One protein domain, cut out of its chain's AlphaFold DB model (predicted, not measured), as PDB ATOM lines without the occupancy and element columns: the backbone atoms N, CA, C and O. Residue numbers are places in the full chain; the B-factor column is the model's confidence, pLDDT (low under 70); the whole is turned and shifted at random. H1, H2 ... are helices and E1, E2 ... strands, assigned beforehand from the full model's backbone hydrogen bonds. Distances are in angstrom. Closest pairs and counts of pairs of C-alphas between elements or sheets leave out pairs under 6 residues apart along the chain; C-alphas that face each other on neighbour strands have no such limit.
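This is residues 511 to 621, 1020 to 1061 and 1080 to 1095 of the 1097 residues of the protein "type-2 histone deacetylase 1-like isoform X1" of Dermatophagoides pteronyssinus (UniProt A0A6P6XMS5). A twisted five-stranded sheet has helices on both faces: H1 and H2 cross slantwise over E3 and E2 on one face, and short H5 is over edge strand E3 on the other. The first part of long H1 runs out past the sheet, where H7 crosses it, and H6 lies farther out. The printed part has 169 residues, with seven named helices and five named strands in the order H1 E1 E2 E3 H2 H3 E4 E5 H4 H5 H6 H7. The mixed sheet runs E3 E2 E1 E4 E5, and the class is mixed, helices and strands. The whole is compact, with a radius of gyration of the C-alphas of 16.5 A and spans of 45 by 40 by 25 A.

Find C-alpha 542 at (32.300, 5.576, 0.730), where E1, residues 542 to 549, begins and runs 23.0 A. E2, 552 to 560, covers 26.7 A; E3, 566 to 574, covers 23.6 A and bends by 56 degrees at residue 571. E4 is 602 to 606 and E5 616 to 619. H1, 511 to 538, starts at (0.325, 16.221, -17.252) and runs 40.6 A. H2 is 580 to 590, H3 596 to 599, H4 1021 to 1024, H5 1035 to 1043, H6 1051 to 1061, and H7 1080 to 1093, ending at (1.325, 14.580, 0.608).

Look first at hairpins E1 and E2, with N 545 and O 556 at 2.8 A, and E2 and E3, with N 555 and O 572 at 2.8 A; E1 E2 E3 form a meander, each strand the antiparallel neighbour of the one before. E4 is parallel to E1, N 544 and O 603 at 2.8 A, and to E5, N 618 and O 604 at 2.8 A. E3, H2 H3, E4 form a split strand-helix-strand unit, two same-way strands with E2 E1 between them, its crossover right-handed. In three layers, helices on both faces, H1 and H2, each at a height of 9.5 A over the sheet, are on the face opposite H5, at 6.5 A. H4 only grazes the sheet; H3 is not on it. H1 touches H5 with residues 517 to 524 alone, at a steep tilt of 52 degrees, closest C-alphas Tyr 521 and Leu 1040, 6.4 A. H7 touches H5, about perpendicular at 78 degrees, closest C-alphas His 1041 and Ser 1091, 4.6 A. H6 and H7 are near each other. Every O i to N i+4 pair is within hydrogen-bond range in H2, H5 and H6, 23 of 24 in H1 and 9 of 10 in H7; H3 and H4 are too short for one.

The C-alphas farthest apart, Met 621 and Gln 1061, are 47.5 A apart. Residues 622 to 1019 and 1062 to 1079 are not printed; the C-alpha gaps are 10.5 A and 14.1 A. Of the links printed whole, none is long. Mean pLDDT of the printed part is 77.9; residues 1028 to 1032, 1045 to 1061 and 1080 to 1095 are under 70.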
ATOM      1  N   GLU A 511      -0.687  16.588 -16.253       87.62
ATOM      2  CA  GLU A 511       0.325  16.221 -17.252       87.62
ATOM      3  C   GLU A 511       1.540  17.160 -17.174       87.62
ATOM      4  O   GLU A 511       2.690  16.707 -17.188       87.62
ATOM      5  N   GLN A 512       1.307  18.464 -16.985       85.25
ATOM      6  CA  GLN A 512       2.352  19.448 -16.691       85.25
ATOM      7  C   GLN A 512       3.091  19.119 -15.387       85.25
ATOM      8  O   GLN A 512       4.318  19.246 -15.327       85.25
ATOM      9  N   LEU A 513       2.374  18.677 -14.348       83.38
ATOM     10  CA  LEU A 513       2.972  18.295 -13.068       83.38
ATOM     11  C   LEU A 513       3.809  17.019 -13.169       83.38
ATOM     12  O   LEU A 513       4.957  17.035 -12.729       83.38
ATOM     13  N   GLN A 514       3.301  15.962 -13.806       86.06
ATOM     14  CA  GLN A 514       4.060  14.731 -14.066       86.06
ATOM     15  C   GLN A 514       5.302  15.005 -14.932       86.06
ATOM     16  O   GLN A 514       6.399  14.531 -14.627       86.06
ATOM     17  N   SER A 515       5.171  15.848 -15.962       89.25
ATOM     18  CA  SER A 515       6.294  16.280 -16.808       89.25
ATOM     19  C   SER A 515       7.367  17.032 -16.011       89.25
ATOM     20  O   SER A 515       8.564  16.782 -16.175       89.25
ATOM     21  N   TYR A 516       6.957  17.932 -15.112       85.31
ATOM     22  CA  TYR A 516       7.869  18.677 -14.244       85.31
ATOM     23  C   TYR A 516       8.518  17.784 -13.173       85.31
ATOM     24  O   TYR A 516       9.714  17.915 -12.906       85.31
ATOM     25  N   GLN A 517       7.773  16.828 -12.613       86.25
ATOM     26  CA  GLN A 517       8.280  15.811 -11.690       86.25
ATOM     27  C   GLN A 517       9.370  14.958 -12.362       86.25
ATOM     28  O   GLN A 517      10.460  14.817 -11.810       86.25
ATOM     29  N   LEU A 518       9.133  14.475 -13.587       89.62
ATOM     30  CA  LEU A 518      10.118  13.719 -14.371       89.62
ATOM     31  C   LEU A 518      11.361  14.559 -14.721       89.62
ATOM     32  O   LEU A 518      12.486  14.052 -14.705       89.62
ATOM     33  N   GLN A 519      11.185  15.854 -15.006       90.88
ATOM     34  CA  GLN A 519      12.300  16.779 -15.229       90.88
ATOM     35  C   GLN A 519      13.144  16.974 -13.957       90.88
ATOM     36  O   GLN A 519      14.375  16.946 -14.038       90.88
ATOM     37  N   LEU A 520      12.509  17.151 -12.793       89.12
ATOM     38  CA  LEU A 520      13.197  17.263 -11.503       89.12
ATOM     39  C   LEU A 520      13.910  15.964 -11.118       89.12
ATOM     40  O   LEU A 520      15.060  16.023 -10.682       89.12
ATOM     41  N   TYR A 521      13.267  14.813 -11.323       90.38
ATOM     42  CA  TYR A 521      13.842  13.493 -11.069       90.38
ATOM     43  C   TYR A 521      15.161  13.319 -11.824       90.38
ATOM     44  O   TYR A 521      16.202  13.117 -11.201       90.38
ATOM     45  N   ARG A 522      15.156  13.533 -13.148       92.12
ATOM     46  CA  ARG A 522      16.369  13.452 -13.983       92.12
ATOM     47  C   ARG A 522      17.457  14.435 -13.531       92.12
ATOM     48  O   ARG A 522      18.603  14.034 -13.371       92.12
ATOM     49  N   GLN A 523      17.104  15.690 -13.232       92.06
ATOM     50  CA  GLN A 523      18.059  16.694 -12.724       92.06
ATOM     51  C   GLN A 523      18.638  16.371 -11.337       92.06
ATOM     52  O   GLN A 523      19.701  16.887 -10.979       92.06
ATOM     53  N   CYS A 524      17.931  15.584 -10.529       93.25
ATOM     54  CA  CYS A 524      18.400  15.112  -9.233       93.25
ATOM     55  C   CYS A 524      19.320  13.893  -9.405       93.25
ATOM     56  O   CYS A 524      20.434  13.904  -8.884       93.25
ATOM     57  N   LEU A 525      18.906  12.924 -10.225       92.62
ATOM     58  CA  LEU A 525      19.659  11.717 -10.575       92.62
ATOM     59  C   LEU A 525      21.011  12.067 -11.232       92.62
ATOM     60  O   LEU A 525      22.058  11.634 -10.756       92.62
ATOM     61  N   ASP A 526      21.023  12.943 -12.244       93.75
ATOM     62  CA  ASP A 526      22.254  13.397 -12.914       93.75
ATOM     63  C   ASP A 526      23.223  14.112 -11.953       93.75
ATOM     64  O   ASP A 526      24.441  13.952 -12.061       93.75
ATOM     65  N   ARG A 527      22.693  14.875 -10.984       94.19
ATOM     66  CA  ARG A 527      23.499  15.558  -9.960       94.19
ATOM     67  C   ARG A 527      24.126  14.559  -8.996       94.19
ATOM     68  O   ARG A 527      25.335  14.586  -8.816       94.19
ATOM     69  N   ILE A 528      23.327  13.646  -8.440       94.69
ATOM     70  CA  ILE A 528      23.807  12.600  -7.528       94.69
ATOM     71  C   ILE A 528      24.832  11.707  -8.240       94.69
ATOM     72  O   ILE A 528      25.860  11.379  -7.652       94.69
ATOM     73  N   ARG A 529      24.631  11.394  -9.530       95.19
ATOM     74  CA  ARG A 529      25.627  10.691 -10.354       95.19
ATOM     75  C   ARG A 529      26.944  11.455 -10.430       95.19
ATOM     76  O   ARG A 529      27.989  10.832 -10.250       95.19
ATOM     77  N   SER A 530      26.910  12.765 -10.673       94.38
ATOM     78  CA  SER A 530      28.115  13.600 -10.671       94.38
ATOM     79  C   SER A 530      28.796  13.587  -9.299       94.38
ATOM     80  O   SER A 530      29.957  13.199  -9.201       94.38
ATOM     81  N   ASP A 531      28.062  13.935  -8.242       93.12
ATOM     82  CA  ASP A 531      28.601  14.128  -6.892       93.12
ATOM     83  C   ASP A 531      29.192  12.825  -6.311       93.12
ATOM     84  O   ASP A 531      30.295  12.833  -5.762       93.12
ATOM     85  N   VAL A 532      28.509  11.683  -6.487       94.31
ATOM     86  CA  VAL A 532      28.977  10.368  -6.007       94.31
ATOM     87  C   VAL A 532      30.200   9.881  -6.785       94.31
ATOM     88  O   VAL A 532      31.142   9.385  -6.170       94.31
ATOM     89  N   ASN A 533      30.237  10.031  -8.115       93.81
ATOM     90  CA  ASN A 533      31.414   9.618  -8.888       93.81
ATOM     91  C   ASN A 533      32.627  10.510  -8.564       93.81
ATOM     92  O   ASN A 533      33.701   9.979  -8.296       93.81
ATOM     93  N   THR A 534      32.452  11.834  -8.458       93.44
ATOM     94  CA  THR A 534      33.526  12.739  -8.008       93.44
ATOM     95  C   THR A 534      34.023  12.382  -6.602       93.44
ATOM     96  O   THR A 534      35.230  12.357  -6.370       93.44
ATOM     97  N   ASN A 535      33.127  12.029  -5.670       92.12
ATOM     98  CA  ASN A 535      33.536  11.574  -4.342       92.12
ATOM     99  C   ASN A 535      34.364  10.279  -4.394       92.12
ATOM    100  O   ASN A 535      35.392  10.192  -3.719       92.12
ATOM    101  N   LEU A 536      33.946   9.302  -5.205       91.00
ATOM    102  CA  LEU A 536      34.670   8.044  -5.393       91.00
ATOM    103  C   LEU A 536      36.042   8.240  -6.038       91.00
ATOM    104  O   LEU A 536      36.940   7.460  -5.733       91.00
ATOM    105  N   ASP A 537      36.239   9.243  -6.889       88.56
ATOM    106  CA  ASP A 537      37.544   9.521  -7.500       88.56
ATOM    107  C   ASP A 537      38.492  10.246  -6.519       88.56
ATOM    108  O   ASP A 537      39.663   9.878  -6.399       88.56
ATOM    109  N   GLU A 538      37.983  11.210  -5.742       86.62
ATOM    110  CA  GLU A 538      38.769  11.992  -4.769       86.62
ATOM    111  C   GLU A 538      39.156  11.237  -3.478       86.62
ATOM    112  O   GLU A 538      40.117  11.624  -2.804       86.62
ATOM    113  N   ASN A 539      38.398  10.205  -3.080       88.12
ATOM    114  CA  ASN A 539      38.468   9.620  -1.731       88.12
ATOM    115  C   ASN A 539      38.726   8.090  -1.757       88.12
ATOM    116  O   ASN A 539      38.428   7.405  -2.746       88.12
ATOM    117  N   PRO A 540      39.287   7.506  -0.675       87.25
ATOM    118  CA  PRO A 540      39.614   6.074  -0.617       87.25
ATOM    119  C   PRO A 540      38.392   5.145  -0.503       87.25
ATOM    120  O   PRO A 540      38.534   3.931  -0.670       87.25
ATOM    121  N   GLY A 541      37.203   5.678  -0.217       90.62
ATOM    122  CA  GLY A 541      35.965   4.909  -0.147       90.62
ATOM    123  C   GLY A 541      34.775   5.711   0.369       90.62
ATOM    124  O   GLY A 541      34.924   6.827   0.868       90.62
ATOM    125  N   SER A 542      33.609   5.080   0.282       93.88
ATOM    126  CA  SER A 542      32.300   5.576   0.730       93.88
ATOM    127  C   SER A 542      31.514   4.391   1.326       93.88
ATOM    128  O   SER A 542      31.995   3.250   1.290       93.88
ATOM    129  N   ALA A 543      30.306   4.608   1.847       95.94
ATOM    130  CA  ALA A 543      29.385   3.523   2.200       95.94
ATOM    131  C   ALA A 543      28.203   3.432   1.225       95.94
ATOM    132  O   ALA A 543      27.667   4.453   0.803       95.94
ATOM    133  N   LEU A 544      27.801   2.205   0.894       95.62
ATOM    134  CA  LEU A 544      26.576   1.872   0.168       95.62
ATOM    135  C   LEU A 544      25.614   1.222   1.165       95.62
ATOM    136  O   LEU A 544      25.959   0.229   1.802       95.62
ATOM    137  N   VAL A 545      24.423   1.783   1.322       95.38
ATOM    138  CA  VAL A 545      23.466   1.390   2.356       95.38
ATOM    139  C   VAL A 545      22.212   0.831   1.701       95.38
ATOM    140  O   VAL A 545      21.698   1.419   0.752       95.38
ATOM    141  N   CYS A 546      21.732  -0.306   2.201       93.06
ATOM    142  CA  CYS A 546      20.503  -0.959   1.764       93.06
ATOM    143  C   CYS A 546      19.571  -1.142   2.966       93.06
ATOM    144  O   CYS A 546      19.787  -2.002   3.822       93.06
ATOM    145  N   ASP A 547      18.541  -0.306   3.018       92.00
ATOM    146  CA  ASP A 547      17.507  -0.295   4.045       92.00
ATOM    147  C   ASP A 547      16.261  -0.992   3.484       92.00
ATOM    148  O   ASP A 547      15.486  -0.400   2.732       92.00
ATOM    149  N   SER A 548      16.139  -2.291   3.760       87.44
ATOM    150  CA  SER A 548      15.131  -3.187   3.181       87.44
ATOM    151  C   SER A 548      14.464  -4.051   4.250       87.44
ATOM    152  O   SER A 548      15.166  -4.678   5.048       87.44
ATOM    153  N   ASP A 549      13.137  -4.145   4.208       81.38
ATOM    154  CA  ASP A 549      12.316  -5.064   5.007       81.38
ATOM    155  C   ASP A 549      11.012  -5.359   4.244       81.38
ATOM    156  O   ASP A 549      10.380  -4.434   3.730       81.38
ATOM    157  N   ASN A 550      10.640  -6.640   4.162       71.44
ATOM    158  CA  ASN A 550       9.618  -7.167   3.255       71.44
ATOM    159  C   ASN A 550       9.744  -6.552   1.846       71.44
ATOM    160  O   ASN A 550      10.741  -6.794   1.167       71.44
ATOM    161  N   ASP A 551       8.765  -5.749   1.430       77.69
ATOM    162  CA  ASP A 551       8.646  -5.215   0.074       77.69
ATOM    163  C   ASP A 551       9.266  -3.816  -0.099       77.69
ATOM    164  O   ASP A 551       9.601  -3.439  -1.217       77.69
ATOM    165  N   ALA A 552       9.468  -3.032   0.966       84.38
ATOM    166  CA  ALA A 552       9.949  -1.651   0.842       84.38
ATOM    167  C   ALA A 552      11.476  -1.550   1.013       84.38
ATOM    168  O   ALA A 552      12.032  -1.997   2.027       84.38
ATOM    169  N   CYS A 553      12.155  -0.908   0.053       88.62
ATOM    170  CA  CYS A 553      13.610  -0.750   0.040       88.62
ATOM    171  C   CYS A 553      14.067   0.667  -0.340       88.62
ATOM    172  O   CYS A 553      13.636   1.237  -1.343       88.62
ATOM    173  N   ILE A 554      15.019   1.205   0.426       92.19
ATOM    174  CA  ILE A 554      15.800   2.393   0.077       92.19
ATOM    175  C   ILE A 554      17.271   2.003  -0.084       92.19
ATOM    176  O   ILE A 554      17.849   1.336   0.774       92.19
ATOM    177  N   MET A 555      17.897   2.483  -1.157       94.50
ATOM    178  CA  MET A 555      19.347   2.468  -1.327       94.50
ATOM    179  C   MET A 555      19.917   3.880  -1.248       94.50
ATOM    180  O   MET A 555      19.472   4.775  -1.969       94.50
ATOM    181  N   SER A 556      20.954   4.073  -0.436       95.50
ATOM    182  CA  SER A 556      21.666   5.347  -0.322       95.50
ATOM    183  C   SER A 556      23.183   5.173  -0.356       95.50
ATOM    184  O   SER A 556      23.718   4.085  -0.145       95.50
ATOM    185  N   VAL A 557      23.890   6.261  -0.652       96.00
ATOM    186  CA  VAL A 557      25.348   6.349  -0.551       96.00
ATOM    187  C   VAL A 557      25.711   7.419   0.467       96.00
ATOM    188  O   VAL A 557      25.257   8.560   0.367       96.00
ATOM    189  N   HIS A 558      26.536   7.039   1.442       96.19
ATOM    190  CA  HIS A 558      27.045   7.922   2.488       96.19
ATOM    191  C   HIS A 558      28.528   8.223   2.258       96.19
ATOM    192  O   HIS A 558      29.330   7.319   2.009       96.19
ATOM    193  N   TYR A 559      28.891   9.499   2.347       95.12
ATOM    194  CA  TYR A 559      30.248  10.001   2.152       95.12
ATOM    195  C   TYR A 559      30.492  11.289   2.948       95.12
ATOM    196  O   TYR A 559      29.561  11.936   3.425       95.12
ATOM    197  N   VAL A 560      31.759  11.680   3.089       93.88
ATOM    198  CA  VAL A 560      32.139  13.024   3.552       93.88
ATOM    199  C   VAL A 560      32.423  13.895   2.327       93.88
ATOM    200  O   VAL A 560      33.223  13.515   1.471       93.88
ATOM    201  N   ASP A 561      31.752  15.046   2.226       90.69
ATOM    202  CA  ASP A 561      31.906  15.975   1.098       90.69
ATOM    203  C   ASP A 561      33.203  16.814   1.184       90.69
ATOM    204  O   ASP A 561      33.950  16.781   2.167       90.69
ATOM    205  N   SER A 562      33.472  17.627   0.158       88.44
ATOM    206  CA  SER A 562      34.628  18.541   0.130       88.44
ATOM    207  C   SER A 562      34.573  19.652   1.196       88.44
ATOM    208  O   SER A 562      35.588  20.290   1.489       88.44
ATOM    209  N   ARG A 563      33.415  19.864   1.838       90.81
ATOM    210  CA  ARG A 563      33.204  20.774   2.977       90.81
ATOM    211  C   ARG A 563      33.332  20.059   4.332       90.81
ATOM    212  O   ARG A 563      33.107  20.696   5.366       90.81
ATOM    213  N   TRP A 564      33.715  18.779   4.335       92.38
ATOM    214  CA  TRP A 564      33.791  17.889   5.497       92.38
ATOM    215  C   TRP A 564      32.456  17.678   6.228       92.38
ATOM    216  O   TRP A 564      32.416  17.504   7.444       92.38
ATOM    217  N   GLN A 565      31.347  17.716   5.493       91.00
ATOM    218  CA  GLN A 565      30.014  17.400   5.993       91.00
ATOM    219  C   GLN A 565      29.651  15.953   5.652       91.00
ATOM    220  O   GLN A 565      29.861  15.494   4.526       91.00
ATOM    221  N   LEU A 566      29.072  15.246   6.624       92.94
ATOM    222  CA  LEU A 566      28.478  13.933   6.398       92.94
ATOM    223  C   LEU A 566      27.281  14.088   5.451       92.94
ATOM    224  O   LEU A 566      26.357  14.855   5.725       92.94
ATOM    225  N   THR A 567      27.331  13.391   4.323       92.31
ATOM    226  CA  THR A 567      26.360  13.492   3.234       92.31
ATOM    227  C   THR A 567      25.803  12.115   2.922       92.31
ATOM    228  O   THR A 567      26.551  11.189   2.631       92.31
ATOM    229  N   GLU A 568      24.481  12.005   2.959       93.44
ATOM    230  CA  GLU A 568      23.713  10.911   2.374       93.44
ATOM    231  C   GLU A 568      23.090  11.418   1.066       93.44
ATOM    232  O   GLU A 568      22.546  12.526   1.029       93.44
ATOM    233  N   ALA A 569      23.158  10.605   0.014       93.81
ATOM    234  CA  ALA A 569      22.369  10.764  -1.201       93.81
ATOM    235  C   ALA A 569      21.576   9.477  -1.444       93.81
ATOM    236  O   ALA A 569      22.152   8.386  -1.433       93.81
ATOM    237  N   ILE A 570      20.265   9.584  -1.657       95.06
ATOM    238  CA  ILE A 570      19.419   8.424  -1.942       95.06
ATOM    239  C   ILE A 570      19.556   8.094  -3.424       95.06
ATOM    240  O   ILE A 570      19.258   8.933  -4.271       95.06
ATOM    241  N   LEU A 571      20.014   6.884  -3.736       95.38
ATOM    242  CA  LEU A 571      20.159   6.410  -5.110       95.38
ATOM    243  C   LEU A 571      18.814   5.950  -5.679       95.38
ATOM    244  O   LEU A 571      18.483   6.267  -6.819       95.38
ATOM    245  N   SER A 572      18.040   5.221  -4.876       93.06
ATOM    246  CA  SER A 572      16.712   4.717  -5.226       93.06
ATOM    247  C   SER A 572      15.893   4.497  -3.956       93.06
ATOM    248  O   SER A 572      16.452   4.198  -2.901       93.06
ATOM    249  N   ALA A 573      14.578   4.651  -4.046       90.69
ATOM    250  CA  ALA A 573      13.647   4.387  -2.960       90.69
ATOM    251  C   ALA A 573      12.342   3.861  -3.556       90.69
ATOM    252  O   ALA A 573      11.793   4.496  -4.454       90.69
ATOM    253  N   SER A 574      11.868   2.718  -3.064       87.06
ATOM    254  CA  SER A 574      10.647   2.079  -3.546       87.06
ATOM    255  C   SER A 574       9.832   1.487  -2.406       87.06
ATOM    256  O   SER A 574      10.386   0.926  -1.455       87.06
ATOM    257  N   GLY A 575       8.509   1.612  -2.514       80.88
ATOM    258  CA  GLY A 575       7.566   0.994  -1.582       80.88
ATOM    259  C   GLY A 575       7.323  -0.498  -1.839       80.88
ATOM    260  O   GLY A 575       6.807  -1.172  -0.953       80.88
ATOM    261  N   MET A 576       7.677  -1.020  -3.024       80.19
ATOM    262  CA  MET A 576       7.320  -2.383  -3.441       80.19
ATOM    263  C   MET A 576       8.353  -3.002  -4.404       80.19
ATOM    264  O   MET A 576       8.346  -2.765  -5.614       80.19
ATOM    265  N   VAL A 577       9.217  -3.865  -3.870       77.81
ATOM    266  CA  VAL A 577      10.383  -4.452  -4.540       77.81
ATOM    267  C   VAL A 577      10.274  -5.976  -4.588       77.81
ATOM    268  O   VAL A 577      10.732  -6.691  -3.703       77.81
ATOM    269  N   VAL A 578       9.728  -6.480  -5.696       74.75
ATOM    270  CA  VAL A 578       9.544  -7.925  -5.959       74.75
ATOM    271  C   VAL A 578      10.879  -8.685  -6.114       74.75
ATOM    272  O   VAL A 578      10.938  -9.894  -5.913       74.75
ATOM    273  N   ASP A 579      11.963  -7.993  -6.483       85.06
ATOM    274  CA  ASP A 579      13.305  -8.574  -6.629       85.06
ATOM    275  C   ASP A 579      14.375  -7.562  -6.196       85.06
ATOM    276  O   ASP A 579      14.737  -6.640  -6.937       85.06
ATOM    277  N   ILE A 580      14.895  -7.766  -4.982       84.00
ATOM    278  CA  ILE A 580      15.937  -6.941  -4.363       84.00
ATOM    279  C   ILE A 580      17.234  -6.914  -5.187       84.00
ATOM    280  O   ILE A 580      17.874  -5.870  -5.295       84.00
ATOM    281  N   ASN A 581      17.610  -8.021  -5.837       84.94
ATOM    282  CA  ASN A 581      18.853  -8.105  -6.605       84.94
ATOM    283  C   ASN A 581      18.736  -7.307  -7.906       84.94
ATOM    284  O   ASN A 581      19.649  -6.567  -8.270       84.94
ATOM    285  N   ARG A 582      17.590  -7.407  -8.586       87.94
ATOM    286  CA  ARG A 582      17.294  -6.625  -9.794       87.94
ATOM    287  C   ARG A 582      17.108  -5.139  -9.494       87.94
ATOM    288  O   ARG A 582      17.511  -4.315 -10.314       87.94
ATOM    289  N   PHE A 583      16.539  -4.791  -8.341       89.25
ATOM    290  CA  PHE A 583      16.445  -3.411  -7.856       89.25
ATOM    291  C   PHE A 583      17.829  -2.807  -7.588       89.25
ATOM    292  O   PHE A 583      18.150  -1.745  -8.125       89.25
ATOM    293  N   VAL A 584      18.686  -3.523  -6.853       89.31
ATOM    294  CA  VAL A 584      20.071  -3.116  -6.573       89.31
ATOM    295  C   VAL A 584      20.895  -3.006  -7.860       89.31
ATOM    296  O   VAL A 584      21.597  -2.016  -8.059       89.31
ATOM    297  N   ALA A 585      20.777  -3.977  -8.770       89.25
ATOM    298  CA  ALA A 585      21.515  -3.974 -10.030       89.25
ATOM    299  C   ALA A 585      21.122  -2.800 -10.945       89.25
ATOM    300  O   ALA A 585      22.009  -2.136 -11.478       89.25
ATOM    301  N   ARG A 586      19.821  -2.507 -11.086       91.94
ATOM    302  CA  ARG A 586      19.333  -1.320 -11.815       91.94
ATOM    303  C   ARG A 586      19.851  -0.034 -11.184       91.94
ATOM    304  O   ARG A 586      20.497   0.752 -11.863       91.94
ATOM    305  N   THR A 587      19.666   0.107  -9.871       94.19
ATOM    306  CA  THR A 587      20.111   1.284  -9.117       94.19
ATOM    307  C   THR A 587      21.603   1.550  -9.335       94.19
ATOM    308  O   THR A 587      21.991   2.673  -9.618       94.19
ATOM    309  N   LEU A 588      22.469   0.535  -9.264       94.12
ATOM    310  CA  LEU A 588      23.909   0.723  -9.482       94.12
ATOM    311  C   LEU A 588      24.284   1.013 -10.949       94.12
ATOM    312  O   LEU A 588      25.318   1.642 -11.189       94.12
ATOM    313  N   ASP A 589      23.469   0.586 -11.915       93.88
ATOM    314  CA  ASP A 589      23.649   0.895 -13.339       93.88
ATOM    315  C   ASP A 589      23.284   2.362 -13.632       93.88
ATOM    316  O   ASP A 589      24.091   3.093 -14.206       93.88
ATOM    317  N   ASP A 590      22.159   2.848 -13.090       94.12
ATOM    318  CA  ASP A 590      21.692   4.239 -13.221       94.12
ATOM    319  C   ASP A 590      22.738   5.286 -12.777       94.12
ATOM    320  O   ASP A 590      22.739   6.414 -13.282       94.12
ATOM    321  N   TYR A 591      23.667   4.928 -11.880       95.50
ATOM    322  CA  TYR A 591      24.760   5.792 -11.402       95.50
ATOM    323  C   TYR A 591      26.157   5.458 -11.969       95.50
ATOM    324  O   TYR A 591      27.145   6.077 -11.557       95.50
ATOM    325  N   ASN A 592      26.269   4.533 -12.933       93.94
ATOM    326  CA  ASN A 592      27.534   4.022 -13.488       93.94
ATOM    327  C   ASN A 592      28.488   3.434 -12.418       93.94
ATOM    328  O   ASN A 592      29.711   3.635 -12.477       93.94
ATOM    329  N   LEU A 593      27.937   2.732 -11.420       92.56
ATOM    330  CA  LEU A 593      28.662   2.180 -10.263       92.56
ATOM    331  C   LEU A 593      28.986   0.680 -10.379       92.56
ATOM    332  O   LEU A 593      29.724   0.171  -9.542       92.56
ATOM    333  N   GLN A 594      28.503  -0.008 -11.418       86.56
ATOM    334  CA  GLN A 594      28.705  -1.451 -11.658       86.56
ATOM    335  C   GLN A 594      30.171  -1.892 -11.885       86.56
ATOM    336  O   GLN A 594      30.476  -3.086 -11.867       86.56
ATOM    337  N   ASP A 595      31.104  -0.959 -12.097       88.44
ATOM    338  CA  ASP A 595      32.535  -1.270 -12.207       88.44
ATOM    339  C   ASP A 595      33.076  -1.863 -10.893       88.44
ATOM    340  O   ASP A 595      33.020  -1.230  -9.838       88.44
ATOM    341  N   ARG A 596      33.696  -3.050 -10.965       87.12
ATOM    342  CA  ARG A 596      34.348  -3.702  -9.816       87.12
ATOM    343  C   ARG A 596      35.369  -2.814  -9.102       87.12
ATOM    344  O   ARG A 596      35.519  -2.965  -7.892       87.12
ATOM    345  N   LYS A 597      36.060  -1.895  -9.791       86.94
ATOM    346  CA  LYS A 597      36.991  -0.960  -9.129       86.94
ATOM    347  C   LYS A 597      36.251   0.060  -8.257       86.94
ATOM    348  O   LYS A 597      36.756   0.409  -7.193       86.94
ATOM    349  N   LYS A 598      35.047   0.489  -8.660       90.38
ATOM    350  CA  LYS A 598      34.161   1.351  -7.860       90.38
ATOM    351  C   LYS A 598      33.468   0.573  -6.745       90.38
ATOM    352  O   LYS A 598      33.523   1.006  -5.599       90.38
ATOM    353  N   LEU A 599      32.894  -0.600  -7.036       91.12
ATOM    354  CA  LEU A 599      32.287  -1.470  -6.015       91.12
ATOM    355  C   LEU A 599      33.290  -1.818  -4.904       91.12
ATOM    356  O   LEU A 599      32.970  -1.686  -3.726       91.12
ATOM    357  N   GLY A 600      34.541  -2.121  -5.264       90.06
ATOM    358  CA  GLY A 600      35.623  -2.367  -4.309       90.06
ATOM    359  C   GLY A 600      35.991  -1.176  -3.409       90.06
ATOM    360  O   GLY A 600      36.634  -1.390  -2.380       90.06
ATOM    361  N   LYS A 601      35.578   0.061  -3.735       91.88
ATOM    362  CA  LYS A 601      35.720   1.226  -2.843       91.88
ATOM    363  C   LYS A 601      34.630   1.296  -1.764       91.88
ATOM    364  O   LYS A 601      34.886   1.883  -0.710       91.88
ATOM    365  N   PHE A 602      33.457   0.699  -1.976       94.06
ATOM    366  CA  PHE A 602      32.333   0.779  -1.039       94.06
ATOM    367  C   PHE A 602      32.432  -0.217   0.131       94.06
ATOM    368  O   PHE A 602      32.764  -1.394  -0.041       94.06
ATOM    369  N   THR A 603      32.045   0.249   1.321       95.19
ATOM    370  CA  THR A 603      31.578  -0.608   2.426       95.19
ATOM    371  C   THR A 603      30.062  -0.749   2.325       95.19
ATOM    372  O   THR A 603      29.372   0.263   2.248       95.19
ATOM    373  N   PHE A 604      29.529  -1.968   2.343       95.50
ATOM    374  CA  PHE A 604      28.084  -2.205   2.320       95.50
ATOM    375  C   PHE A 604      27.501  -2.274   3.737       95.50
ATOM    376  O   PHE A 604      28.099  -2.903   4.611       95.50
ATOM    377  N   VAL A 605      26.336  -1.661   3.966       95.62
ATOM    378  CA  VAL A 605      25.615  -1.683   5.253       95.62
ATOM    379  C   VAL A 605      24.153  -2.075   5.023       95.62
ATOM    380  O   VAL A 605      23.498  -1.524   4.140       95.62
ATOM    381  N   SER A 606      23.634  -3.029   5.799       93.44
ATOM    382  CA  SER A 606      22.255  -3.536   5.669       93.44
ATOM    383  C   SER A 606      21.729  -4.119   6.985       93.44
ATOM    384  O   SER A 606      22.491  -4.272   7.940       93.44
ATOM    385  N   HIS A 607      20.450  -4.505   7.053       87.12
ATOM    386  CA  HIS A 607      19.922  -5.305   8.172       87.12
ATOM    387  C   HIS A 607      20.720  -6.604   8.388       87.12
ATOM    388  O   HIS A 607      21.052  -6.961   9.519       87.12
ATOM    389  N   GLY A 608      21.121  -7.257   7.300       73.31
ATOM    390  CA  GLY A 608      22.033  -8.392   7.303       73.31
ATOM    391  C   GLY A 608      22.126  -9.024   5.918       73.31
ATOM    392  O   GLY A 608      21.177  -8.976   5.142       73.31
ATOM    393  N   GLY A 609      23.276  -9.624   5.612       73.19
ATOM    394  CA  GLY A 609      23.533 -10.268   4.326       73.19
ATOM    395  C   GLY A 609      24.963 -10.050   3.843       73.19
ATOM    396  O   GLY A 609      25.816  -9.534   4.566       73.19
ATOM    397  N   GLN A 610      25.216 -10.450   2.601       77.00
ATOM    398  CA  GLN A 610      26.449 -10.168   1.870       77.00
ATOM    399  C   GLN A 610      26.076  -9.569   0.517       77.00
ATOM    400  O   GLN A 610      25.130 -10.036  -0.116       77.00
ATOM    401  N   PHE A 611      26.832  -8.572   0.061       82.38
ATOM    402  CA  PHE A 611      26.686  -8.019  -1.281       82.38
ATOM    403  C   PHE A 611      27.925  -8.332  -2.130       82.38
ATOM    404  O   PHE A 611      29.053  -8.350  -1.635       82.38
ATOM    405  N   GLY A 612      27.720  -8.632  -3.413       79.88
ATOM    406  CA  GLY A 612      28.789  -9.062  -4.312       79.88
ATOM    407  C   GLY A 612      29.666  -7.900  -4.785       79.88
ATOM    408  O   GLY A 612      29.165  -6.879  -5.240       79.88
ATOM    409  N   GLY A 613      30.990  -8.070  -4.736       80.00
ATOM    410  CA  GLY A 613      31.951  -7.128  -5.332       80.00
ATOM    411  C   GLY A 613      32.338  -5.919  -4.471       80.00
ATOM    412  O   GLY A 613      33.283  -5.219  -4.832       80.00
ATOM    413  N   VAL A 614      31.680  -5.701  -3.331       85.81
ATOM    414  CA  VAL A 614      32.139  -4.771  -2.283       85.81
ATOM    415  C   VAL A 614      33.227  -5.397  -1.412       85.81
ATOM    416  O   VAL A 614      33.358  -6.617  -1.333       85.81
ATOM    417  N   SER A 615      34.013  -4.560  -0.732       79.25
ATOM    418  CA  SER A 615      35.144  -5.023   0.085       79.25
ATOM    419  C   SER A 615      34.774  -5.517   1.484       79.25
ATOM    420  O   SER A 615      35.489  -6.337   2.048       79.25
ATOM    421  N   VAL A 616      33.718  -4.956   2.083       89.12
ATOM    422  CA  VAL A 616      33.314  -5.196   3.479       89.12
ATOM    423  C   VAL A 616      31.794  -5.087   3.572       89.12
ATOM    424  O   VAL A 616      31.212  -4.208   2.936       89.12
ATOM    425  N   CYS A 617      31.164  -5.954   4.368       93.56
ATOM    426  CA  CYS A 617      29.736  -5.906   4.694       93.56
ATOM    427  C   CYS A 617      29.545  -5.753   6.212       93.56
ATOM    428  O   CYS A 617      30.128  -6.510   6.994       93.56
ATOM    429  N   LEU A 618      28.712  -4.795   6.619       95.25
ATOM    430  CA  LEU A 618      28.343  -4.513   8.008       95.25
ATOM    431  C   LEU A 618      26.831  -4.708   8.213       95.25
ATOM    432  O   LEU A 618      26.024  -4.369   7.345       95.25
ATOM    433  N   SER A 619      26.453  -5.226   9.383       94.75
ATOM    434  CA  SER A 619      25.058  -5.259   9.843       94.75
ATOM    435  C   SER A 619      24.673  -3.941  10.520       94.75
ATOM    436  O   SER A 619      25.521  -3.280  11.115       94.75
ATOM    437  N   SER A 620      23.385  -3.597  10.493       95.44
ATOM    438  CA  SER A 620      22.825  -2.435  11.187       95.44
ATOM    439  C   SER A 620      22.901  -2.613  12.708       95.44
ATOM    440  O   SER A 620      22.161  -3.409  13.286       95.44
ATOM    441  N   MET A 621      23.808  -1.895  13.374       96.12
ATOM    442  CA  MET A 621      24.147  -2.135  14.780       96.12
ATOM    443  C   MET A 621      23.019  -1.778  15.754       96.12
ATOM    444  O   MET A 621      22.885  -2.469  16.760       96.12
ATOM    445  N   THR A1020      18.709   3.433   8.818       89.75
ATOM    446  CA  THR A1020      17.606   4.180   9.474       89.75
ATOM    447  C   THR A1020      16.908   5.147   8.512       89.75
ATOM    448  O   THR A1020      16.357   6.184   8.894       89.75
ATOM    449  N   THR A1021      17.007   4.896   7.213       87.81
ATOM    450  CA  THR A1021      16.532   5.807   6.171       87.81
ATOM    451  C   THR A1021      15.019   5.671   5.998       87.81
ATOM    452  O   THR A1021      14.328   6.689   5.951       87.81
ATOM    453  N   ARG A1022      14.475   4.447   6.039       85.94
ATOM    454  CA  ARG A1022      13.025   4.195   6.067       85.94
ATOM    455  C   ARG A1022      12.350   4.812   7.286       85.94
ATOM    456  O   ARG A1022      11.307   5.436   7.133       85.94
ATOM    457  N   GLU A1023      12.963   4.702   8.464       84.25
ATOM    458  CA  GLU A1023      12.476   5.311   9.713       84.25
ATOM    459  C   GLU A1023      12.382   6.836   9.611       84.25
ATOM    460  O   GLU A1023      11.347   7.428   9.919       84.25
ATOM    461  N   ARG A1024      13.454   7.490   9.135       83.75
ATOM    462  CA  ARG A1024      13.508   8.955   9.001       83.75
ATOM    463  C   ARG A1024      12.476   9.496   8.014       83.75
ATOM    464  O   ARG A1024      11.977  10.600   8.228       83.75
ATOM    465  N   PHE A1025      12.133   8.726   6.981       80.19
ATOM    466  CA  PHE A1025      11.071   9.057   6.024       80.19
ATOM    467  C   PHE A1025       9.708   8.420   6.350       80.19
ATOM    468  O   PHE A1025       8.754   8.642   5.608       80.19
ATOM    469  N   LYS A1026       9.599   7.687   7.469       78.19
ATOM    470  CA  LYS A1026       8.393   7.001   7.968       78.19
ATOM    471  C   LYS A1026       7.693   6.094   6.943       78.19
ATOM    472  O   LYS A1026       6.471   6.107   6.833       78.19
ATOM    473  N   ILE A1027       8.465   5.296   6.204       76.19
ATOM    474  CA  ILE A1027       7.907   4.363   5.211       76.19
ATOM    475  C   ILE A1027       7.364   3.106   5.901       76.19
ATOM    476  O   ILE A1027       8.132   2.237   6.330       76.19
ATOM    477  N   THR A1028       6.036   3.014   5.972       62.38
ATOM    478  CA  THR A1028       5.286   1.871   6.510       62.38
ATOM    479  C   THR A1028       4.951   0.846   5.419       62.38
ATOM    480  O   THR A1028       4.950   1.154   4.227       62.38
ATOM    481  N   LYS A1029       4.636  -0.391   5.825       59.22
ATOM    482  CA  LYS A1029       4.474  -1.553   4.924       59.22
ATOM    483  C   LYS A1029       3.295  -1.481   3.942       59.22
ATOM    484  O   LYS A1029       3.247  -2.275   3.012       59.22
ATOM    485  N   ASN A1030       2.366  -0.542   4.134       56.12
ATOM    486  CA  ASN A1030       1.132  -0.438   3.344       56.12
ATOM    487  C   ASN A1030       1.101   0.790   2.411       56.12
ATOM    488  O   ASN A1030       0.134   0.967   1.672       56.12
ATOM    489  N   CYS A1031       2.116   1.658   2.456       57.78
ATOM    490  CA  CYS A1031       2.067   2.955   1.786       57.78
ATOM    491  C   CYS A1031       2.370   2.817   0.279       57.78
ATOM    492  O   CYS A1031       3.525   2.663  -0.126       57.78
ATOM    493  N   GLN A1032       1.332   2.873  -0.566       64.12
ATOM    494  CA  GLN A1032       1.461   2.850  -2.030       64.12
ATOM    495  C   GLN A1032       1.966   4.202  -2.563       64.12
ATOM    496  O   GLN A1032       1.207   5.023  -3.079       64.12
ATOM    497  N   ILE A1033       3.269   4.435  -2.414       70.06
ATOM    498  CA  ILE A1033       3.957   5.636  -2.891       70.06
ATOM    499  C   ILE A1033       4.466   5.430  -4.328       70.06
ATOM    500  O   ILE A1033       5.018   4.384  -4.650       70.06
ATOM    501  N   ASP A1034       4.354   6.460  -5.172       84.50
ATOM    502  CA  ASP A1034       5.108   6.551  -6.430       84.50
ATOM    503  C   ASP A1034       6.616   6.687  -6.147       84.50
ATOM    504  O   ASP A1034       7.061   7.705  -5.613       84.50
ATOM    505  N   ASP A1035       7.409   5.687  -6.538       87.75
ATOM    506  CA  ASP A1035       8.869   5.638  -6.356       87.75
ATOM    507  C   ASP A1035       9.581   6.931  -6.808       87.75
ATOM    508  O   ASP A1035      10.557   7.368  -6.190       87.75
ATOM    509  N   MET A1036       9.081   7.595  -7.860       87.88
ATOM    510  CA  MET A1036       9.673   8.834  -8.368       87.88
ATOM    511  C   MET A1036       9.393  10.039  -7.450       87.88
ATOM    512  O   MET A1036      10.289  10.862  -7.235       87.88
ATOM    513  N   LEU A1037       8.192  10.147  -6.870       84.62
ATOM    514  CA  LEU A1037       7.885  11.088  -5.786       84.62
ATOM    515  C   LEU A1037       8.659  10.755  -4.504       84.62
ATOM    516  O   LEU A1037       9.138  11.680  -3.846       84.62
ATOM    517  N   LEU A1038       8.820   9.473  -4.159       86.12
ATOM    518  CA  LEU A1038       9.556   9.045  -2.966       86.12
ATOM    519  C   LEU A1038      11.029   9.447  -3.042       86.12
ATOM    520  O   LEU A1038      11.538  10.137  -2.161       86.12
ATOM    521  N   PHE A1039      11.700   9.082  -4.135       90.94
ATOM    522  CA  PHE A1039      13.078   9.476  -4.412       90.94
ATOM    523  C   PHE A1039      13.267  11.001  -4.354       90.94
ATOM    524  O   PHE A1039      14.263  11.487  -3.810       90.94
ATOM    525  N   LEU A1040      12.310  11.766  -4.896       89.19
ATOM    526  CA  LEU A1040      12.344  13.226  -4.836       89.19
ATOM    527  C   LEU A1040      12.164  13.737  -3.404       89.19
ATOM    528  O   LEU A1040      12.968  14.560  -2.979       89.19
ATOM    529  N   HIS A1041      11.188  13.236  -2.644       83.50
ATOM    530  CA  HIS A1041      10.993  13.589  -1.233       83.50
ATOM    531  C   HIS A1041      12.263  13.359  -0.407       83.50
ATOM    532  O   HIS A1041      12.679  14.246   0.338       83.50
ATOM    533  N   CYS A1042      12.924  12.214  -0.588       87.38
ATOM    534  CA  CYS A1042      14.081  11.859   0.221       87.38
ATOM    535  C   CYS A1042      15.359  12.649  -0.139       87.38
ATOM    536  O   CYS A1042      16.188  12.901   0.736       87.38
ATOM    537  N   ASN A1043      15.526  13.080  -1.397       88.94
ATOM    538  CA  ASN A1043      16.694  13.860  -1.839       88.94
ATOM    539  C   ASN A1043      16.498  15.391  -1.794       88.94
ATOM    540  O   ASN A1043      17.468  16.144  -1.648       88.94
ATOM    541  N   MET A1044      15.268  15.888  -1.943       79.81
ATOM    542  CA  MET A1044      14.970  17.319  -2.074       79.81
ATOM    543  C   MET A1044      14.842  17.981  -0.697       79.81
ATOM    544  O   MET A1044      13.748  18.287  -0.227       79.81
ATOM    545  N   LYS A1045      15.992  18.229  -0.056       61.81
ATOM    546  CA  LYS A1045      16.082  18.931   1.238       61.81
ATOM    547  C   LYS A1045      15.226  20.204   1.248       61.81
ATOM    548  O   LYS A1045      15.331  21.035   0.350       61.81
ATOM    549  N   THR A1046      14.484  20.418   2.333       45.19
ATOM    550  CA  THR A1046      13.655  21.617   2.583       45.19
ATOM    551  C   THR A1046      14.462  22.898   2.859       45.19
ATOM    552  O   THR A1046      13.903  23.932   3.236       45.19
ATOM    553  N   GLU A1047      15.779  22.879   2.628       35.75
ATOM    554  CA  GLU A1047      16.577  24.097   2.524       35.75
ATOM    555  C   GLU A1047      16.067  24.942   1.350       35.75
ATOM    556  O   GLU A1047      15.832  24.436   0.255       35.75
ATOM    557  N   LYS A1048      15.874  26.247   1.587       36.41
ATOM    558  CA  LYS A1048      15.251  27.187   0.639       36.41
ATOM    559  C   LYS A1048      15.842  27.044  -0.764       36.41
ATOM    560  O   LYS A1048      16.949  27.519  -1.010       36.41
ATOM    561  N   PHE A1049      15.061  26.444  -1.661       38.84
ATOM    562  CA  PHE A1049      15.457  26.131  -3.031       38.84
ATOM    563  C   PHE A1049      16.089  27.359  -3.696       38.84
ATOM    564  O   PHE A1049      15.418  28.387  -3.844       38.84
ATOM    565  N   ASP A1050      17.374  27.283  -4.072       37.88
ATOM    566  CA  ASP A1050      18.038  28.436  -4.682       37.88
ATOM    567  C   ASP A1050      17.492  28.656  -6.094       37.88
ATOM    568  O   ASP A1050      17.923  28.071  -7.093       37.88
ATOM    569  N   LEU A1051      16.512  29.553  -6.147       38.94
ATOM    570  CA  LEU A1051      15.805  29.971  -7.341       38.94
ATOM    571  C   LEU A1051      16.762  30.532  -8.411       38.94
ATOM    572  O   LEU A1051      16.388  30.572  -9.582       38.94
ATOM    573  N   ALA A1052      17.988  30.942  -8.053       37.19
ATOM    574  CA  ALA A1052      19.020  31.323  -9.017       37.19
ATOM    575  C   ALA A1052      19.530  30.133  -9.849       37.19
ATOM    576  O   ALA A1052      19.830  30.311 -11.031       37.19
ATOM    577  N   THR A1053      19.586  28.926  -9.280       40.09
ATOM    578  CA  THR A1053      20.060  27.713  -9.967       40.09
ATOM    579  C   THR A1053      19.042  27.233 -10.999       40.09
ATOM    580  O   THR A1053      19.387  27.109 -12.173       40.09
ATOM    581  N   LEU A1054      17.762  27.107 -10.622       40.50
ATOM    582  CA  LEU A1054      16.685  26.774 -11.571       40.50
ATOM    583  C   LEU A1054      16.597  27.816 -12.708       40.50
ATOM    584  O   LEU A1054      16.515  27.468 -13.888       40.50
ATOM    585  N   LYS A1055      16.704  29.112 -12.366       38.53
ATOM    586  CA  LYS A1055      16.727  30.213 -13.345       38.53
ATOM    587  C   LYS A1055      17.948  30.187 -14.266       38.53
ATOM    588  O   LYS A1055      17.831  30.656 -15.395       38.53
ATOM    589  N   ARG A1056      19.104  29.665 -13.837       40.84
ATOM    590  CA  ARG A1056      20.283  29.497 -14.708       40.84
ATOM    591  C   ARG A1056      20.043  28.408 -15.755       40.84
ATOM    592  O   ARG A1056      20.233  28.690 -16.935       40.84
ATOM    593  N   SER A1057      19.553  27.235 -15.356       36.84
ATOM    594  CA  SER A1057      19.290  26.118 -16.281       36.84
ATOM    595  C   SER A1057      18.231  26.471 -17.336       36.84
ATOM    596  O   SER A1057      18.464  26.310 -18.535       36.84
ATOM    597  N   LEU A1058      17.109  27.074 -16.925       38.28
ATOM    598  CA  LEU A1058      16.057  27.540 -17.845       38.28
ATOM    599  C   LEU A1058      16.536  28.663 -18.790       38.28
ATOM    600  O   LEU A1058      16.071  28.780 -19.929       38.28
ATOM    601  N   LYS A1059      17.511  29.476 -18.359       38.78
ATOM    602  CA  LYS A1059      18.120  30.518 -19.199       38.78
ATOM    603  C   LYS A1059      19.110  29.966 -20.236       38.78
ATOM    604  O   LYS A1059      19.325  30.615 -21.252       38.78
ATOM    605  N   GLN A1060      19.664  28.768 -20.030       35.88
ATOM    606  CA  GLN A1060      20.490  28.081 -21.035       35.88
ATOM    607  C   GLN A1060      19.638  27.414 -22.132       35.88
ATOM    608  O   GLN A1060      19.995  27.471 -23.310       35.88
ATOM    609  N   GLN A1061      18.466  26.867 -21.787       37.88
ATOM    610  CA  GLN A1061      17.539  26.267 -22.766       37.88
ATOM    611  C   GLN A1061      16.848  27.298 -23.679       37.88
ATOM    612  O   GLN A1061      16.471  26.983 -24.806       37.88
ATOM    613  N   ASN A1080       7.574  29.719 -12.839       36.38
ATOM    614  CA  ASN A1080       8.670  29.069 -12.105       36.38
ATOM    615  C   ASN A1080       8.556  29.110 -10.568       36.38
ATOM    616  O   ASN A1080       9.391  28.523  -9.887       36.38
ATOM    617  N   VAL A1081       7.572  29.825 -10.010       34.84
ATOM    618  CA  VAL A1081       7.320  29.866  -8.555       34.84
ATOM    619  C   VAL A1081       6.220  28.879  -8.153       34.84
ATOM    620  O   VAL A1081       6.321  28.265  -7.097       34.84
ATOM    621  N   SER A1082       5.212  28.677  -9.010       33.66
ATOM    622  CA  SER A1082       4.113  27.734  -8.758       33.66
ATOM    623  C   SER A1082       4.619  26.287  -8.785       33.66
ATOM    624  O   SER A1082       4.516  25.577  -7.789       33.66
ATOM    625  N   ALA A1083       5.291  25.883  -9.870       34.94
ATOM    626  CA  ALA A1083       5.770  24.508 -10.049       34.94
ATOM    627  C   ALA A1083       6.741  24.049  -8.940       34.94
ATOM    628  O   ALA A1083       6.648  22.923  -8.455       34.94
ATOM    629  N   ALA A1084       7.628  24.934  -8.468       34.19
ATOM    630  CA  ALA A1084       8.534  24.642  -7.355       34.19
ATOM    631  C   ALA A1084       7.797  24.415  -6.018       34.19
ATOM    632  O   ALA A1084       8.221  23.580  -5.224       34.19
ATOM    633  N   ALA A1085       6.680  25.115  -5.782       34.06
ATOM    634  CA  ALA A1085       5.836  24.887  -4.611       34.06
ATOM    635  C   ALA A1085       5.001  23.598  -4.737       34.06
ATOM    636  O   ALA A1085       4.829  22.898  -3.741       34.06
ATOM    637  N   VAL A1086       4.537  23.240  -5.944       35.12
ATOM    638  CA  VAL A1086       3.803  21.977  -6.152       35.12
ATOM    639  C   VAL A1086       4.709  20.757  -6.012       35.12
ATOM    640  O   VAL A1086       4.326  19.819  -5.322       35.12
ATOM    641  N   ALA A1087       5.937  20.794  -6.536       33.91
ATOM    642  CA  ALA A1087       6.913  19.730  -6.285       33.91
ATOM    643  C   ALA A1087       7.182  19.534  -4.780       33.91
ATOM    644  O   ALA A1087       7.201  18.401  -4.309       33.91
ATOM    645  N   ALA A1088       7.303  20.627  -4.014       34.25
ATOM    646  CA  ALA A1088       7.464  20.552  -2.562       34.25
ATOM    647  C   ALA A1088       6.241  19.919  -1.863       34.25
ATOM    648  O   ALA A1088       6.405  19.114  -0.945       34.25
ATOM    649  N   ALA A1089       5.012  20.256  -2.274       33.88
ATOM    650  CA  ALA A1089       3.806  19.704  -1.649       33.88
ATOM    651  C   ALA A1089       3.517  18.260  -2.059       33.88
ATOM    652  O   ALA A1089       3.050  17.495  -1.220       33.88
ATOM    653  N   ALA A1090       3.864  17.860  -3.284       33.19
ATOM    654  CA  ALA A1090       3.844  16.458  -3.687       33.19
ATOM    655  C   ALA A1090       4.729  15.630  -2.735       33.19
ATOM    656  O   ALA A1090       4.246  14.677  -2.132       33.19
ATOM    657  N   SER A1091       5.950  16.099  -2.440       32.19
ATOM    658  CA  SER A1091       6.827  15.517  -1.409       32.19
ATOM    659  C   SER A1091       6.370  15.712   0.052       32.19
ATOM    660  O   SER A1091       7.119  15.414   0.971       32.19
ATOM    661  N   SER A1092       5.169  16.230   0.321       31.75
ATOM    662  CA  SER A1092       4.596  16.292   1.680       31.75
ATOM    663  C   SER A1092       3.187  15.707   1.783       31.75
ATOM    664  O   SER A1092       2.695  15.528   2.893       31.75
ATOM    665  N   SER A1093       2.566  15.358   0.655       31.53
ATOM    666  CA  SER A1093       1.325  14.580   0.608       31.53
ATOM    667  C   SER A1093       1.559  13.080   0.832       31.53
ATOM    668  O   SER A1093       0.607  12.353   1.080       31.53
ATOM    669  N   LEU A1094       2.812  12.614   0.757       36.50
ATOM    670  CA  LEU A1094       3.187  11.200   0.899       36.50
ATOM    671  C   LEU A1094       3.129  10.652   2.333       36.50
ATOM    672  O   LEU A1094       3.274   9.455   2.523       36.50
ATOM    673  N   ILE A1095       2.942  11.505   3.343       31.03
ATOM    674  CA  ILE A1095       2.830  11.099   4.759       31.03
ATOM    675  C   ILE A1095       1.339  11.059   5.166       31.03
ATOM    676  O   ILE A1095       0.972  11.403   6.290       31.03
TER     677      ILE A1095